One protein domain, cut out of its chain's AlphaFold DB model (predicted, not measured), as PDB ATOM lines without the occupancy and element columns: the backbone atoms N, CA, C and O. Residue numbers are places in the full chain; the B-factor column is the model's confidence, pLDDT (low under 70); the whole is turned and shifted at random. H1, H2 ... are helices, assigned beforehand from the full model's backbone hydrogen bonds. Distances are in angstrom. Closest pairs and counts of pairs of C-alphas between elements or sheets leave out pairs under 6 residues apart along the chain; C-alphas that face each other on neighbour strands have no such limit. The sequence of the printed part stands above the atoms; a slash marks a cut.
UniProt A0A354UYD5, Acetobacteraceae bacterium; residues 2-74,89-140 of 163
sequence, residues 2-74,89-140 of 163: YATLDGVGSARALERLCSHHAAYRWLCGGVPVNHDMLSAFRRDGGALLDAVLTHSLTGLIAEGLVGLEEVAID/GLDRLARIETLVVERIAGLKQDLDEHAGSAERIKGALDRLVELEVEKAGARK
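This is residues 2 to 74 and 89 to 140 of the 163 residues of a protein of Acetobacteraceae bacterium (UniProt A0A354UYD5). Two long helices, H6 and H7, meet near their ends in a wide V. H5 packs across H6 on one arm, and H2 packs alongside the far part of H7 on the other, with H3 and H4 at the two ends of H2. The small H1 lies in the loose middle between the arms, and the stretch at the V's corner, residues 108 to 117, stands free. The printed part has 125 residues with seven named helices, H1 to H7 in chain order, and no named strand; the class is all helix. The whole is loose, with a radius of gyration of the C-alphas of 17.2 A, and elongated, spanning 55 by 34 by 26 A.

The longest helix is H7, residues 115 to 140, 36.8 A from first to last C-alpha; it ends at C-alpha 140 at (57.220, 65.076, 80.293). H6, residues 90 to 113, is 34.8 A long and begins at C-alpha 90 at (9.253, 43.775, 87.593). H5, residues 46 to 62, is 24.0 A long. H2 is residues 11 to 20, H4 residues 35 to 44, and H3 residues 22 to 28. H1, residues 2 to 5, begins at C-alpha 2 at (36.717, 53.843, 80.224).

H7 touches H2 with residues 126 to 137 alone, at a shallow tilt of 16 degrees, the same way; the closest C-alphas, of His 20 and Val 133, are 6.3 A apart. H2 is the hub, touching three helices. H2 touches H4 at a steep tilt of 45 degrees, opposite ways, closest at the C-alphas of Ala 11 and His 35, 4.6 A. H2 and H3 touch only at the corner, with C-alphas 18 and 24 closest at 4.7 A. H1 is close to H2 but not clearly touching, C-alphas 3 and 14 being 7.4 A apart. H6 and H7 are close but not clearly touching, about perpendicular at 89 degrees, with C-alphas 111 and 118 closest at 7.2 A. H5 touches H6 at a steep tilt of 51 degrees, opposite ways, closest at the C-alphas of Thr 58 and Glu 97, 5.4 A. H4 and H5 meet only through their link, and H5 and H7 are apart. In H2, H3, H4, H5 and H6 every O i to N i+4 pair is within hydrogen-bond range, in H7 21 of 22; H1 is too short for such a pair.

The C-alphas of Asp 91 and Ala 138, the two farthest apart, are 55.9 A apart. Residues 75 to 88 are not printed, and C-alphas 74 and 89 are 28.7 A apart across this cut, which falls between H5 and H6. Of the links printed whole, none is long. Residues 63 to 74 hold no named element. The mean pLDDT of the printed part is 78.0; 24 residues are under 70, among them residues 69 to 74, 115 to 122 and 136 to 140.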
ATOM      1  N   TYR A   2      35.993  52.726  80.871       70.62
ATOM      2  CA  TYR A   2      36.717  53.843  80.224       70.62
ATOM      3  C   TYR A   2      37.723  53.386  79.147       70.62
ATOM      4  O   TYR A   2      37.700  53.862  78.023       70.62
ATOM      5  N   ALA A   3      38.522  52.359  79.449       75.00
ATOM      6  CA  ALA A   3      39.417  51.726  78.480       75.00
ATOM      7  C   ALA A   3      38.714  51.213  77.215       75.00
ATOM      8  O   ALA A   3      39.270  51.302  76.134       75.00
ATOM      9  N   THR A   4      37.506  50.666  77.360       71.19
ATOM     10  CA  THR A   4      36.710  50.136  76.250       71.19
ATOM     11  C   THR A   4      36.212  51.265  75.347       71.19
ATOM     12  O   THR A   4      36.196  51.088  74.137       71.19
ATOM     13  N   LEU A   5      35.869  52.422  75.928       69.38
ATOM     14  CA  LEU A   5      35.467  53.622  75.184       69.38
ATOM     15  C   LEU A   5      36.631  54.204  74.378       69.38
ATOM     16  O   LEU A   5      36.461  54.543  73.216       69.38
ATOM     17  N   ASP A   6      37.830  54.226  74.960       68.50
ATOM     18  CA  ASP A   6      39.051  54.641  74.256       68.50
ATOM     19  C   ASP A   6      39.570  53.547  73.288       68.50
ATOM     20  O   ASP A   6      40.662  53.665  72.731       68.50
ATOM     21  N   GLY A   7      38.822  52.448  73.100       68.81
ATOM     22  CA  GLY A   7      39.184  51.335  72.216       68.81
ATOM     23  C   GLY A   7      40.387  50.504  72.691       68.81
ATOM     24  O   GLY A   7      40.935  49.689  71.949       68.81
ATOM     25  N   VAL A   8      40.810  50.674  73.945       76.50
ATOM     26  CA  VAL A   8      41.975  50.009  74.534       76.50
ATOM     27  C   VAL A   8      41.604  48.612  75.031       76.50
ATOM     28  O   VAL A   8      41.137  48.393  76.158       76.50
ATOM     29  N   GLY A   9      41.849  47.630  74.166       72.75
ATOM     30  CA  GLY A   9      41.582  46.218  74.431       72.75
ATOM     31  C   GLY A   9      42.705  45.485  75.169       72.75
ATOM     32  O   GLY A   9      42.436  44.476  75.822       72.75
ATOM     33  N   SER A  10      43.947  45.966  75.098       80.62
ATOM     34  CA  SER A  10      45.110  45.262  75.648       80.62
ATOM     35  C   SER A  10      45.399  45.605  77.107       80.62
ATOM     36  O   SER A  10      45.497  46.769  77.496       80.62
ATOM     37  N   ALA A  11      45.612  44.567  77.919       84.12
ATOM     38  CA  ALA A  11      46.037  44.719  79.308       84.12
ATOM     39  C   ALA A  11      47.408  45.409  79.422       84.12
ATOM     40  O   ALA A  11      47.626  46.200  80.336       84.12
ATOM     41  N   ARG A  12      48.309  45.159  78.462       82.50
ATOM     42  CA  ARG A  12      49.638  45.789  78.408       82.50
ATOM     43  C   ARG A  12      49.547  47.269  78.048       82.50
ATOM     44  O   ARG A  12      50.239  48.091  78.642       82.50
ATOM     45  N   ALA A  13      48.681  47.614  77.096       81.69
ATOM     46  CA  ALA A  13      48.417  49.011  76.756       81.69
ATOM     47  C   ALA A  13      47.827  49.764  77.961       81.69
ATOM     48  O   ALA A  13      48.228  50.891  78.250       81.69
ATOM     49  N   LEU A  14      46.942  49.111  78.722       83.81
ATOM     50  CA  LEU A  14      46.367  49.687  79.934       83.81
ATOM     51  C   LEU A  14      47.382  49.937  81.040       83.81
ATOM     52  O   LEU A  14      47.409  51.037  81.573       83.81
ATOM     53  N   GLU A  15      48.237  48.970  81.360       86.12
ATOM     54  CA  GLU A  15      49.322  49.146  82.336       86.12
ATOM     55  C   GLU A  15      50.193  50.377  82.012       86.12
ATOM     56  O   GLU A  15      50.486  51.206  82.885       86.12
ATOM     57  N   ARG A  16      50.532  50.566  80.730       84.31
ATOM     58  CA  ARG A  16      51.262  51.754  80.265       84.31
ATOM     59  C   ARG A  16      50.443  53.033  80.435       84.31
ATOM     60  O   ARG A  16      50.942  54.015  80.988       84.31
ATOM     61  N   LEU A  17      49.178  53.047  80.019       85.38
ATOM     62  CA  LEU A  17      48.305  54.215  80.179       85.38
ATOM     63  C   LEU A  17      48.115  54.602  81.649       85.38
ATOM     64  O   LEU A  17      48.213  55.785  81.979       85.38
ATOM     65  N   CYS A  18      47.950  53.624  82.537       86.06
ATOM     66  CA  CYS A  18      47.877  53.820  83.983       86.06
ATOM     67  C   CYS A  18      49.144  54.464  84.561       86.06
ATOM     68  O   CYS A  18      49.069  55.114  85.594       86.06
ATOM     69  N   SER A  19      50.288  54.360  83.885       83.56
ATOM     70  CA  SER A  19      51.546  54.991  84.310       83.56
ATOM     71  C   SER A  19      51.761  56.374  83.676       83.56
ATOM     72  O   SER A  19      52.299  57.301  84.297       83.56
ATOM     73  N   HIS A  20      51.326  56.555  82.427       81.38
ATOM     74  CA  HIS A  20      51.678  57.727  81.626       81.38
ATOM     75  C   HIS A  20      50.563  58.771  81.516       81.38
ATOM     76  O   HIS A  20      50.872  59.969  81.543       81.38
ATOM     77  N   HIS A  21      49.299  58.348  81.471       83.56
ATOM     78  CA  HIS A  21      48.144  59.195  81.186       83.56
ATOM     79  C   HIS A  21      47.437  59.669  82.465       83.56
ATOM     80  O   HIS A  21      47.185  58.903  83.394       83.56
ATOM     81  N   ALA A  22      47.100  60.961  82.534       82.81
ATOM     82  CA  ALA A  22      46.533  61.562  83.742       82.81
ATOM     83  C   ALA A  22      45.155  60.986  84.111       82.81
ATOM     84  O   ALA A  22      44.934  60.689  85.281       82.81
ATOM     85  N   ALA A  23      44.276  60.772  83.124       84.12
ATOM     86  CA  ALA A  23      42.944  60.212  83.364       84.12
ATOM     87  C   ALA A  23      43.006  58.783  83.927       84.12
ATOM     88  O   ALA A  23      42.338  58.479  84.910       84.12
ATOM     89  N   TYR A  24      43.875  57.928  83.376       82.88
ATOM     90  CA  TYR A  24      44.032  56.551  83.847       82.88
ATOM     91  C   TYR A  24      44.677  56.498  85.235       82.88
ATOM     92  O   TYR A  24      44.213  55.746  86.080       82.88
ATOM     93  N   ARG A  25      45.663  57.358  85.530       86.06
ATOM     94  CA  ARG A  25      46.215  57.484  86.894       86.06
ATOM     95  C   ARG A  25      45.165  57.881  87.924       86.06
ATOM     96  O   ARG A  25      45.174  57.351  89.031       86.06
ATOM     97  N   TRP A  26      44.293  58.821  87.565       87.62
ATOM     98  CA  TRP A  26      43.199  59.240  88.436       87.62
ATOM     99  C   TRP A  26      42.212  58.091  88.668       87.62
ATOM    100  O   TRP A  26      41.884  57.806  89.815       87.62
ATOM    101  N   LEU A  27      41.835  57.365  87.608       84.56
ATOM    102  CA  LEU A  27      40.973  56.181  87.702       84.56
ATOM    103  C   LEU A  27      41.581  55.063  88.562       84.56
ATOM    104  O   LEU A  27      40.850  54.388  89.281       84.56
ATOM    105  N   CYS A  28      42.901  54.868  88.516       84.00
ATOM    106  CA  CYS A  28      43.593  53.878  89.343       84.00
ATOM    107  C   CYS A  28      43.675  54.262  90.825       84.00
ATOM    108  O   CYS A  28      44.013  53.412  91.644       84.00
ATOM    109  N   GLY A  29      43.436  55.528  91.187       83.81
ATOM    110  CA  GLY A  29      43.458  55.969  92.584       83.81
ATOM    111  C   GLY A  29      44.793  55.734  93.305       83.81
ATOM    112  O   GLY A  29      44.811  55.581  94.520       83.81
ATOM    113  N   GLY A  30      45.909  55.668  92.572       80.19
ATOM    114  CA  GLY A  30      47.236  55.369  93.129       80.19
ATOM    115  C   GLY A  30      47.560  53.879  93.296       80.19
ATOM    116  O   GLY A  30      48.666  53.553  93.719       80.19
ATOM    117  N   VAL A  31      46.649  52.973  92.929       82.88
ATOM    118  CA  VAL A  31      46.921  51.530  92.908       82.88
ATOM    119  C   VAL A  31      47.736  51.184  91.654       82.88
ATOM    120  O   VAL A  31      47.301  51.515  90.546       82.88
ATOM    121  N   PRO A  32      48.909  50.535  91.780       78.56
ATOM    122  CA  PRO A  32      49.655  50.068  90.620       78.56
ATOM    123  C   PRO A  32      48.880  48.942  89.931       78.56
ATOM    124  O   PRO A  32      48.415  48.001  90.571       78.56
ATOM    125  N   VAL A  33      48.748  49.040  88.613       81.38
ATOM    126  CA  VAL A  33      47.997  48.081  87.802       81.38
ATOM    127  C   VAL A  33      48.974  47.318  86.916       81.38
ATOM    128  O   VAL A  33      49.614  47.932  86.070       81.38
ATOM    129  N   ASN A  34      49.068  45.998  87.104       86.12
ATOM    130  CA  ASN A  34      49.868  45.106  86.259       86.12
ATOM    131  C   ASN A  34      48.989  44.483  85.160       86.12
ATOM    132  O   ASN A  34      47.853  44.070  85.422       86.12
ATOM    133  N   HIS A  35      49.516  44.375  83.942       84.44
ATOM    134  CA  HIS A  35      48.842  43.693  82.842       84.44
ATOM    135  C   HIS A  35      48.475  42.229  83.148       84.44
ATOM    136  O   HIS A  35      47.429  41.775  82.683       84.44
ATOM    137  N   ASP A  36      49.265  41.503  83.943       85.06
ATOM    138  CA  ASP A  36      48.952  40.121  84.336       85.06
ATOM    139  C   ASP A  36      47.698  40.068  85.210       85.06
ATOM    140  O   ASP A  36      46.791  39.269  84.974       85.06
ATOM    141  N   MET A  37      47.603  40.990  86.173       85.00
ATOM    142  CA  MET A  37      46.441  41.136  87.048       85.00
ATOM    143  C   MET A  37      45.203  41.558  86.253       85.00
ATOM    144  O   MET A  37      44.130  41.000  86.453       85.00
ATOM    145  N   LEU A  38      45.344  42.500  85.315       85.00
ATOM    146  CA  LEU A  38      44.255  42.901  84.420       85.00
ATOM    147  C   LEU A  38      43.796  41.757  83.519       85.00
ATOM    148  O   LEU A  38      42.602  41.613  83.268       85.00
ATOM    149  N   SER A  39      44.736  40.960  83.017       84.50
ATOM    150  CA  SER A  39      44.432  39.816  82.163       84.50
ATOM    151  C   SER A  39      43.714  38.734  82.960       84.50
ATOM    152  O   SER A  39      42.696  38.233  82.498       84.50
ATOM    153  N   ALA A  40      44.182  38.426  84.174       84.44
ATOM    154  CA  ALA A  40      43.505  37.504  85.081       84.44
ATOM    155  C   ALA A  40      42.102  37.998  85.443       84.44
ATOM    156  O   ALA A  40      41.131  37.286  85.222       84.44
ATOM    157  N   PHE A  41      41.970  39.260  85.852       84.06
ATOM    158  CA  PHE A  41      40.677  39.874  86.137       84.06
ATOM    159  C   PHE A  41      39.711  39.799  84.947       84.06
ATOM    160  O   PHE A  41      38.534  39.508  85.128       84.06
ATOM    161  N   ARG A  42      40.185  40.042  83.720       80.69
ATOM    162  CA  ARG A  42      39.338  39.979  82.519       80.69
ATOM    163  C   ARG A  42      38.936  38.559  82.141       80.69
ATOM    164  O   ARG A  42      37.806  38.370  81.710       80.69
ATOM    165  N   ARG A  43      39.837  37.583  82.286       82.06
ATOM    166  CA  ARG A  43      39.514  36.172  82.038       82.06
ATOM    167  C   ARG A  43      38.525  35.647  83.073       82.06
ATOM    168  O   ARG A  43      37.516  35.060  82.711       82.06
ATOM    169  N   ASP A  44      38.818  35.886  84.344       84.56
ATOM    170  CA  ASP A  44      38.109  35.261  85.457       84.56
ATOM    171  C   ASP A  44      36.812  36.033  85.789       84.56
ATOM    172  O   ASP A  44      35.842  35.467  86.282       84.56
ATOM    173  N   GLY A  45      36.767  37.332  85.470       80.88
ATOM    174  CA  GLY A  45      35.642  38.235  85.718       80.88
ATOM    175  C   GLY A  45      34.711  38.467  84.526       80.88
ATOM    176  O   GLY A  45      33.849  39.340  84.617       80.88
ATOM    177  N   GLY A  46      34.858  37.728  83.420       81.31
ATOM    178  CA  GLY A  46      34.034  37.904  82.216       81.31
ATOM    179  C   GLY A  46      32.532  37.837  82.510       81.31
ATOM    180  O   GLY A  46      31.807  38.787  82.231       81.31
ATOM    181  N   ALA A  47      32.090  36.784  83.205       82.19
ATOM    182  CA  ALA A  47      30.683  36.603  83.570       82.19
ATOM    183  C   ALA A  47      30.138  37.726  84.475       82.19
ATOM    184  O   ALA A  47      28.986  38.133  84.344       82.19
ATOM    185  N   LEU A  48      30.966  38.261  85.379       85.56
ATOM    186  CA  LEU A  48      30.583  39.392  86.225       85.56
ATOM    187  C   LEU A  48      30.430  40.674  85.397       85.56
ATOM    188  O   LEU A  48      29.466  41.416  85.575       85.56
ATOM    189  N   LEU A  49      31.379  40.937  84.498       81.19
ATOM    190  CA  LEU A  49      31.338  42.089  83.597       81.19
ATOM    191  C   LEU A  49      30.110  42.033  82.684       81.19
ATOM    192  O   LEU A  49      29.461  43.060  82.486       81.19
ATOM    193  N   ASP A  50      29.764  40.842  82.198       81.94
ATOM    194  CA  ASP A  50      28.552  40.609  81.417       81.94
ATOM    195  C   ASP A  50      27.297  40.903  82.228       81.94
ATOM    196  O   ASP A  50      26.448  41.664  81.781       81.94
ATOM    197  N   ALA A  51      27.199  40.364  83.447       86.19
ATOM    198  CA  ALA A  51      26.049  40.596  84.310       86.19
ATOM    199  C   ALA A  51      25.849  42.093  84.586       86.19
ATOM    200  O   ALA A  51      24.735  42.604  84.460       86.19
ATOM    201  N   VAL A  52      26.928  42.820  84.901       87.31
ATOM    202  CA  VAL A  52      26.875  44.272  85.128       87.31
ATOM    203  C   VAL A  52      26.443  45.019  83.866       87.31
ATOM    204  O   VAL A  52      25.639  45.952  83.955       87.31
ATOM    205  N   LEU A  53      26.943  44.623  82.693       83.31
ATOM    206  CA  LEU A  53      26.555  45.226  81.420       83.31
ATOM    207  C   LEU A  53      25.072  44.977  81.114       83.31
ATOM    208  O   LEU A  53      24.355  45.928  80.807       83.31
ATOM    209  N   THR A  54      24.602  43.739  81.271       85.94
ATOM    210  CA  THR A  54      23.199  43.346  81.089       85.94
ATOM    211  C   THR A  54      22.274  44.154  81.990       85.94
ATOM    212  O   THR A  54      21.304  44.732  81.502       85.94
ATOM    213  N   HIS A  55      22.585  44.268  83.284       87.88
ATOM    214  CA  HIS A  55      21.764  45.036  84.225       87.88
ATOM    215  C   HIS A  55      21.738  46.525  83.866       87.88
ATOM    216  O   HIS A  55      20.681  47.157  83.893       87.88
ATOM    217  N   SER A  56      22.890  47.083  83.482       84.06
ATOM    218  CA  SER A  56      22.997  48.489  83.087       84.06
ATOM    219  C   SER A  56      22.173  48.781  81.828       84.06
ATOM    220  O   SER A  56      21.398  49.734  81.813       84.06
ATOM    221  N   LEU A  57      22.284  47.944  80.790       82.44
ATOM    222  CA  LEU A  57      21.506  48.083  79.553       82.44
ATOM    223  C   LEU A  57      20.011  47.862  79.786       82.44
ATOM    224  O   LEU A  57      19.197  48.617  79.262       82.44
ATOM    225  N   THR A  58      19.649  46.885  80.617       86.19
ATOM    226  CA  THR A  58      18.255  46.629  81.001       86.19
ATOM    227  C   THR A  58      17.633  47.862  81.645       86.19
ATOM    228  O   THR A  58      16.548  48.275  81.243       86.19
ATOM    229  N   GLY A  59      18.339  48.502  82.584       85.12
ATOM    230  CA  GLY A  59      17.895  49.756  83.190       85.12
ATOM    231  C   GLY A  59      17.761  50.888  82.168       85.12
ATOM    232  O   GLY A  59      16.738  51.563  82.124       85.12
ATOM    233  N   LEU A  60      18.750  51.065  81.291       83.19
ATOM    234  CA  LEU A  60      18.721  52.113  80.263       83.19
ATOM    235  C   LEU A  60      17.569  51.938  79.258       83.19
ATOM    236  O   LEU A  60      16.910  52.916  78.908       83.19
ATOM    237  N   ILE A  61      17.292  50.707  78.821       81.62
ATOM    238  CA  ILE A  61      16.176  50.393  77.914       81.62
ATOM    239  C   ILE A  61      14.835  50.542  78.639       81.62
ATOM    240  O   ILE A  61      13.867  51.058  78.075       81.62
ATOM    241  N   ALA A  62      14.765  50.128  79.905       82.88
ATOM    242  CA  ALA A  62      13.576  50.295  80.728       82.88
ATOM    243  C   ALA A  62      13.176  51.773  80.845       82.88
ATOM    244  O   ALA A  62      12.005  52.100  80.644       82.88
ATOM    245  N   GLU A  63      14.144  52.660  81.048       82.38
ATOM    246  CA  GLU A  63      13.935  54.110  81.111       82.38
ATOM    247  C   GLU A  63      13.746  54.764  79.720       82.38
ATOM    248  O   GLU A  63      13.519  55.969  79.624       82.38
ATOM    249  N   GLY A  64      13.820  53.990  78.627       74.81
ATOM    250  CA  GLY A  64      13.648  54.482  77.255       74.81
ATOM    251  C   GLY A  64      14.817  55.331  76.748       74.81
ATOM    252  O   GLY A  64      14.653  56.129  75.829       74.81
ATOM    253  N   LEU A  65      15.990  55.186  77.366       75.44
ATOM    254  CA  LEU A  65      17.182  55.983  77.082       75.44
ATOM    255  C   LEU A  65      18.046  55.395  75.962       75.44
ATOM    256  O   LEU A  65      18.864  56.110  75.386       75.44
ATOM    257  N   VAL A  66      17.874  54.101  75.684       73.81
ATOM    258  CA  VAL A  66      18.573  53.342  74.639       73.81
ATOM    259  C   VAL A  66      17.586  52.342  74.026       73.81
ATOM    260  O   VAL A  66      16.789  51.745  74.750       73.81
ATOM    261  N   GLY A  67      17.621  52.160  72.702       73.06
ATOM    262  CA  GLY A  67      16.870  51.112  72.003       73.06
ATOM    263  C   GLY A  67      17.644  49.790  71.921       73.06
ATOM    264  O   GLY A  67      18.870  49.790  71.853       73.06
ATOM    265  N   LEU A  68      16.940  48.651  71.880       70.00
ATOM    266  CA  LEU A  68      17.560  47.315  71.783       70.00
ATOM    267  C   LEU A  68      18.346  47.111  70.467       70.00
ATOM    268  O   LEU A  68      19.363  46.420  70.446       70.00
ATOM    269  N   GLU A  69      17.894  47.751  69.387       63.97
ATOM    270  CA  GLU A  69      18.525  47.725  68.058       63.97
ATOM    271  C   GLU A  69      19.760  48.647  67.968       63.97
ATOM    272  O   GLU A  69      20.644  48.435  67.142       63.97
ATOM    273  N   GLU A  70      19.849  49.660  68.838       57.94
ATOM    274  CA  GLU A  70      20.839  50.749  68.784       57.94
ATOM    275  C   GLU A  70      22.013  50.546  69.752       57.94
ATOM    276  O   GLU A  70      22.695  51.499  70.139       57.94
ATOM    277  N   VAL A  71      22.281  49.305  70.166       56.84
ATOM    278  CA  VAL A  71      23.405  49.015  71.063       56.84
ATOM    279  C   VAL A  71      24.716  49.032  70.269       56.84
ATOM    280  O   VAL A  71      25.270  47.998  69.903       56.84
ATOM    281  N   ALA A  72      25.218  50.236  70.010       55.78
ATOM    282  CA  ALA A  72      26.581  50.495  69.574       55.78
ATOM    283  C   ALA A  72      27.337  51.162  70.731       55.78
ATOM    284  O   ALA A  72      26.926  52.206  71.238       55.78
ATOM    285  N   ILE A  73      28.439  50.555  71.176       53.62
ATOM    286  CA  ILE A  73      29.281  51.132  72.231       53.62
ATOM    287  C   ILE A  73      30.222  52.153  71.584       53.62
ATOM    288  O   ILE A  73      31.380  51.864  71.301       53.62
ATOM    289  N   ASP A  74      29.699  53.351  71.357       55.31
ATOM    290  CA  ASP A  74      30.472  54.586  71.243       55.31
ATOM    291  C   ASP A  74      29.860  55.591  72.224       55.31
ATOM    292  O   ASP A  74      28.641  55.617  72.388       55.31
ATOM    293  N   GLY A  89       7.965  48.251  85.950       79.56
ATOM    294  CA  GLY A  89       7.549  47.142  86.810       79.56
ATOM    295  C   GLY A  89       8.395  45.880  86.588       79.56
ATOM    296  O   GLY A  89       8.977  45.701  85.515       79.56
ATOM    297  N   LEU A  90       8.417  44.987  87.582       83.00
ATOM    298  CA  LEU A  90       9.253  43.775  87.593       83.00
ATOM    299  C   LEU A  90       9.078  42.905  86.338       83.00
ATOM    300  O   LEU A  90      10.066  42.539  85.709       83.00
ATOM    301  N   ASP A  91       7.839  42.663  85.902       84.00
ATOM    302  CA  ASP A  91       7.574  41.851  84.705       84.00
ATOM    303  C   ASP A  91       8.127  42.485  83.423       84.00
ATOM    304  O   ASP A  91       8.528  41.790  82.490       84.00
ATOM    305  N   ARG A  92       8.134  43.822  83.348       81.25
ATOM    306  CA  ARG A  92       8.710  44.543  82.207       81.25
ATOM    307  C   ARG A  92      10.233  44.457  82.237       81.25
ATOM    308  O   ARG A  92      10.820  44.236  81.182       81.25
ATOM    309  N   LEU A  93      10.848  44.592  83.411       84.88
ATOM    310  CA  LEU A  93      12.295  44.449  83.581       84.88
ATOM    311  C   LEU A  93      12.771  43.049  83.182       84.88
ATOM    312  O   LEU A  93      13.678  42.950  82.369       84.88
ATOM    313  N   ALA A  94      12.100  41.993  83.650       86.38
ATOM    314  CA  ALA A  94      12.461  40.611  83.326       86.38
ATOM    315  C   ALA A  94      12.417  40.322  81.812       86.38
ATOM    316  O   ALA A  94      13.301  39.658  81.262       86.38
ATOM    317  N   ARG A  95      11.408  40.859  81.107       85.62
ATOM    318  CA  ARG A  95      11.322  40.750  79.640       85.62
ATOM    319  C   ARG A  95      12.468  41.475  78.940       85.62
ATOM    320  O   ARG A  95      13.047  40.925  78.012       85.62
ATOM    321  N   ILE A  96      12.790  42.695  79.372       83.81
ATOM    322  CA  ILE A  96      13.901  43.465  78.798       83.81
ATOM    323  C   ILE A  96      15.226  42.748  79.063       83.81
ATOM    324  O   ILE A  96      16.027  42.617  78.147       83.81
ATOM    325  N   GLU A  97      15.434  42.243  80.277       86.31
ATOM    326  CA  GLU A  97      16.649  41.521  80.649       86.31
ATOM    327  C   GLU A  97      16.869  40.299  79.758       86.31
ATOM    328  O   GLU A  97      17.966  40.115  79.237       86.31
ATOM    329  N   THR A  98      15.815  39.521  79.494       88.75
ATOM    330  CA  THR A  98      15.886  38.360  78.595       88.75
ATOM    331  C   THR A  98      16.334  38.774  77.190       88.75
ATOM    332  O   THR A  98      17.282  38.206  76.652       88.75
ATOM    333  N   LEU A  99      15.723  39.824  76.629       85.25
ATOM    334  CA  LEU A  99      16.084  40.346  75.307       85.25
ATOM    335  C   LEU A  99      17.525  40.877  75.256       85.25
ATOM    336  O   LEU A  99      18.233  40.681  74.269       85.25
ATOM    337  N   VAL A 100      17.982  41.546  76.318       84.69
ATOM    338  CA  VAL A 100      19.356  42.053  76.421       84.69
ATOM    339  C   VAL A 100      20.355  40.901  76.503       84.69
ATOM    340  O   VAL A 100      21.378  40.945  75.822       84.69
ATOM    341  N   VAL A 101      20.063  39.861  77.290       86.50
ATOM    342  CA  VAL A 101      20.905  38.659  77.390       86.50
ATOM    343  C   VAL A 101      21.053  37.989  76.027       86.50
ATOM    344  O   VAL A 101      22.178  37.717  75.606       86.50
ATOM    345  N   GLU A 102      19.946  37.770  75.315       86.25
ATOM    346  CA  GLU A 102      19.956  37.179  73.972       86.25
ATOM    347  C   GLU A 102      20.762  38.032  72.985       86.25
ATOM    348  O   GLU A 102      21.608  37.514  72.252       86.25
ATOM    349  N   ARG A 103      20.573  39.358  73.007       84.06
ATOM    350  CA  ARG A 103      21.301  40.271  72.122       84.06
ATOM    351  C   ARG A 103      22.803  40.272  72.395       84.06
ATOM    352  O   ARG A 103      23.586  40.226  71.447       84.06
ATOM    353  N   ILE A 104      23.214  40.308  73.664       84.44
ATOM    354  CA  ILE A 104      24.630  40.240  74.054       84.44
ATOM    355  C   ILE A 104      25.235  38.896  73.639       84.44
ATOM    356  O   ILE A 104      26.366  38.869  73.156       84.44
ATOM    357  N   ALA A 105      24.500  37.792  73.797       84.25
ATOM    358  CA  ALA A 105      24.959  36.473  73.374       84.25
ATOM    359  C   ALA A 105      25.211  36.417  71.857       84.25
ATOM    360  O   ALA A 105      26.281  35.971  71.447       84.25
ATOM    361  N   GLY A 106      24.291  36.948  71.044       83.31
ATOM    362  CA  GLY A 106      24.481  37.050  69.592       83.31
ATOM    363  C   GLY A 106      25.691  37.911  69.214       83.31
ATOM    364  O   GLY A 106      26.547  37.474  68.455       83.31
ATOM    365  N   LEU A 107      25.845  39.092  69.827       80.31
ATOM    366  CA  LEU A 107      26.996  39.974  69.565       80.31
ATOM    367  C   LEU A 107      28.344  39.325  69.904       80.31
ATOM    368  O   LEU A 107      29.353  39.611  69.262       80.31
ATOM    369  N   LYS A 108      28.388  38.465  70.926       80.19
ATOM    370  CA  LYS A 108      29.596  37.704  71.260       80.19
ATOM    371  C   LYS A 108      29.912  36.642  70.217       80.19
ATOM    372  O   LYS A 108      31.074  36.507  69.858       80.19
ATOM    373  N   GLN A 109      28.897  35.938  69.722       80.25
ATOM    374  CA  GLN A 109      29.071  34.958  68.649       80.25
ATOM    375  C   GLN A 109      29.609  35.629  67.382       80.25
ATOM    376  O   GLN A 109      30.614  35.174  66.846       80.25
ATOM    377  N   ASP A 110      29.045  36.776  66.989       78.38
ATOM    378  CA  ASP A 110      29.539  37.567  65.853       78.38
ATOM    379  C   ASP A 110      31.015  37.984  66.043       78.38
ATOM    380  O   ASP A 110      31.822  37.957  65.109       78.38
ATOM    381  N   LEU A 111      31.402  38.369  67.267       74.56
ATOM    382  CA  LEU A 111      32.787  38.722  67.600       74.56
ATOM    383  C   LEU A 111      33.734  37.521  67.534       74.56
ATOM    384  O   LEU A 111      34.857  37.675  67.049       74.56
ATOM    385  N   ASP A 112      33.297  36.354  68.002       76.88
ATOM    386  CA  ASP A 112      34.075  35.116  67.952       76.88
ATOM    387  C   ASP A 112      34.263  34.647  66.499       76.88
ATOM    388  O   ASP A 112      35.374  34.294  66.091       76.88
ATOM    389  N   GLU A 113      33.219  34.742  65.670       77.88
ATOM    390  CA  GLU A 113      33.272  34.461  64.228       77.88
ATOM    391  C   GLU A 113      34.207  35.422  63.478       77.88
ATOM    392  O   GLU A 113      34.884  35.050  62.513       77.88
ATOM    393  N   HIS A 114      34.296  36.669  63.939       73.12
ATOM    394  CA  HIS A 114      35.149  37.703  63.361       73.12
ATOM    395  C   HIS A 114      36.445  37.957  64.144       73.12
ATOM    396  O   HIS A 114      37.123  38.967  63.901       73.12
ATOM    397  N   ALA A 115      36.852  37.027  65.017       67.25
ATOM    398  CA  ALA A 115      37.986  37.195  65.927       67.25
ATOM    399  C   ALA A 115      39.279  37.617  65.206       67.25
ATOM    400  O   ALA A 115      40.004  38.495  65.672       67.25
ATOM    401  N   GLY A 116      39.546  37.082  64.008       67.69
ATOM    402  CA  GLY A 116      40.724  37.453  63.213       67.69
ATOM    403  C   GLY A 116      40.733  38.913  62.728       67.69
ATOM    404  O   GLY A 116      41.792  39.531  62.611       67.69
ATOM    405  N   SER A 117      39.571  39.507  62.459       67.81
ATOM    406  CA  SER A 117      39.454  40.933  62.121       67.81
ATOM    407  C   SER A 117      39.518  41.808  63.367       67.81
ATOM    408  O   SER A 117      40.216  42.826  63.354       67.81
ATOM    409  N   ALA A 118      38.877  41.374  64.453       63.91
ATOM    410  CA  ALA A 118      38.921  42.054  65.740       63.91
ATOM    411  C   ALA A 118      40.354  42.148  66.293       63.91
ATOM    412  O   ALA A 118      40.785  43.228  66.699       63.91
ATOM    413  N   GLU A 119      41.143  41.071  66.219       67.31
ATOM    414  CA  GLU A 119      42.527  41.062  66.709       67.31
ATOM    415  C   GLU A 119      43.437  41.996  65.887       67.31
ATOM    416  O   GLU A 119      44.315  42.664  66.438       67.31
ATOM    417  N   ARG A 120      43.197  42.126  64.571       68.75
ATOM    418  CA  ARG A 120      43.928  43.073  63.706       68.75
ATOM    419  C   ARG A 120      43.627  44.527  64.054       68.75
ATOM    420  O   ARG A 120      44.554  45.335  64.128       68.75
ATOM    421  N   ILE A 121      42.353  44.855  64.268       68.69
ATOM    422  CA  ILE A 121      41.910  46.200  64.663       68.69
ATOM    423  C   ILE A 121      42.480  46.546  66.039       68.69
ATOM    424  O   ILE A 121      43.101  47.594  66.204       68.69
ATOM    425  N   LYS A 122      42.368  45.627  67.001       66.94
ATOM    426  CA  LYS A 122      42.931  45.758  68.349       66.94
ATOM    427  C   LYS A 122      44.443  45.988  68.317       66.94
ATOM    428  O   LYS A 122      44.924  46.932  68.931       66.94
ATOM    429  N   GLY A 123      45.179  45.215  67.518       70.25
ATOM    430  CA  GLY A 123      46.615  45.427  67.322       70.25
ATOM    431  C   GLY A 123      46.957  46.770  66.662       70.25
ATOM    432  O   GLY A 123      48.017  47.333  66.929       70.25
ATOM    433  N   ALA A 124      46.086  47.312  65.806       72.88
ATOM    434  CA  ALA A 124      46.262  48.646  65.231       72.88
ATOM    435  C   ALA A 124      46.006  49.761  66.256       72.88
ATOM    436  O   ALA A 124      46.817  50.683  66.341       72.88
ATOM    437  N   LEU A 125      44.946  49.657  67.062       68.44
ATOM    438  CA  LEU A 125      44.673  50.599  68.151       68.44
ATOM    439  C   LEU A 125      45.760  50.570  69.224       68.44
ATOM    440  O   LEU A 125      46.203  51.629  69.658       68.44
ATOM    441  N   ASP A 126      46.254  49.390  69.597       68.69
ATOM    442  CA  ASP A 126      47.351  49.266  70.558       68.69
ATOM    443  C   ASP A 126      48.598  50.028  70.085       68.69
ATOM    444  O   ASP A 126      49.224  50.725  70.880       68.69
ATOM    445  N   ARG A 127      48.922  49.983  68.781       75.31
ATOM    446  CA  ARG A 127      50.017  50.785  68.203       75.31
ATOM    447  C   ARG A 127      49.755  52.288  68.296       75.31
ATOM    448  O   ARG A 127      50.685  53.045  68.549       75.31
ATOM    449  N   LEU A 128      48.515  52.734  68.104       74.62
ATOM    450  CA  LEU A 128      48.160  54.149  68.265       74.62
ATOM    451  C   LEU A 128      48.310  54.594  69.724       74.62
ATOM    452  O   LEU A 128      48.874  55.653  69.986       74.62
ATOM    453  N   VAL A 129      47.886  53.754  70.669       76.12
ATOM    454  CA  VAL A 129      48.089  53.985  72.104       76.12
ATOM    455  C   VAL A 129      49.579  54.022  72.448       76.12
ATOM    456  O   VAL A 129      49.998  54.886  73.213       76.12
ATOM    457  N   GLU A 130      50.389  53.134  71.865       72.75
ATOM    458  CA  GLU A 130      51.851  53.124  72.013       72.75
ATOM    459  C   GLU A 130      52.447  54.488  71.639       72.75
ATOM    460  O   GLU A 130      53.178  55.092  72.425       72.75
ATOM    461  N   LEU A 131      52.054  55.011  70.473       77.06
ATOM    462  CA  LEU A 131      52.504  56.308  69.975       77.06
ATOM    463  C   LEU A 131      52.045  57.460  70.880       77.06
ATOM    464  O   LEU A 131      52.810  58.390  71.131       77.06
ATOM    465  N   GLU A 132      50.816  57.421  71.394       74.88
ATOM    466  CA  GLU A 132      50.311  58.445  72.317       74.88
ATOM    467  C   GLU A 132      51.033  58.418  73.672       74.88
ATOM    468  O   GLU A 132      51.396  59.468  74.215       74.88
ATOM    469  N   VAL A 133      51.327  57.228  74.201       71.25
ATOM    470  CA  VAL A 133      52.132  57.064  75.419       71.25
ATOM    471  C   VAL A 133      53.555  57.588  75.206       71.25
ATOM    472  O   VAL A 133      54.078  58.303  76.067       71.25
ATOM    473  N   GLU A 134      54.166  57.289  74.059       74.56
ATOM    474  CA  GLU A 134      55.504  57.762  73.702       74.56
ATOM    475  C   GLU A 134      55.553  59.296  73.616       74.56
ATOM    476  O   GLU A 134      56.393  59.935  74.260       74.56
ATOM    477  N   LYS A 135      54.585  59.913  72.925       72.62
ATOM    478  CA  LYS A 135      54.436  61.378  72.855       72.62
ATOM    479  C   LYS A 135      54.231  62.001  74.236       72.62
ATOM    480  O   LYS A 135      54.845  63.027  74.550       72.62
ATOM    481  N   ALA A 136      53.408  61.395  75.092       66.75
ATOM    482  CA  ALA A 136      53.188  61.868  76.458       66.75
ATOM    483  C   ALA A 136      54.469  61.783  77.312       66.75
ATOM    484  O   ALA A 136      54.758  62.690  78.099       66.75
ATOM    485  N   GLY A 137      55.267  60.726  77.133       64.19
ATOM    486  CA  GLY A 137      56.593  60.582  77.734       64.19
ATOM    487  C   GLY A 137      57.572  61.657  77.256       64.19
ATOM    488  O   GLY A 137      58.223  62.305  78.078       64.19
ATOM    489  N   ALA A 138      57.620  61.919  75.947       64.94
ATOM    490  CA  ALA A 138      58.442  62.977  75.363       64.94
ATOM    491  C   ALA A 138      58.060  64.368  75.901       64.94
ATOM    492  O   ALA A 138      58.940  65.147  76.267       64.94
ATOM    493  N   ARG A 139      56.757  64.650  76.062       58.59
ATOM    494  CA  ARG A 139      56.249  65.906  76.645       58.59
ATOM    495  C   ARG A 139      56.647  66.098  78.112       58.59
ATOM    496  O   ARG A 139      56.927  67.219  78.528       58.59
ATOM    497  N   LYS A 140      56.706  65.022  78.908       58.09
ATOM    498  CA  LYS A 140      57.220  65.076  80.293       58.09
ATOM    499  C   LYS A 140      58.723  65.381  80.333       58.09
ATOM    500  O   LYS A 140      59.156  66.106  81.222       58.09
TER     501      LYS A 140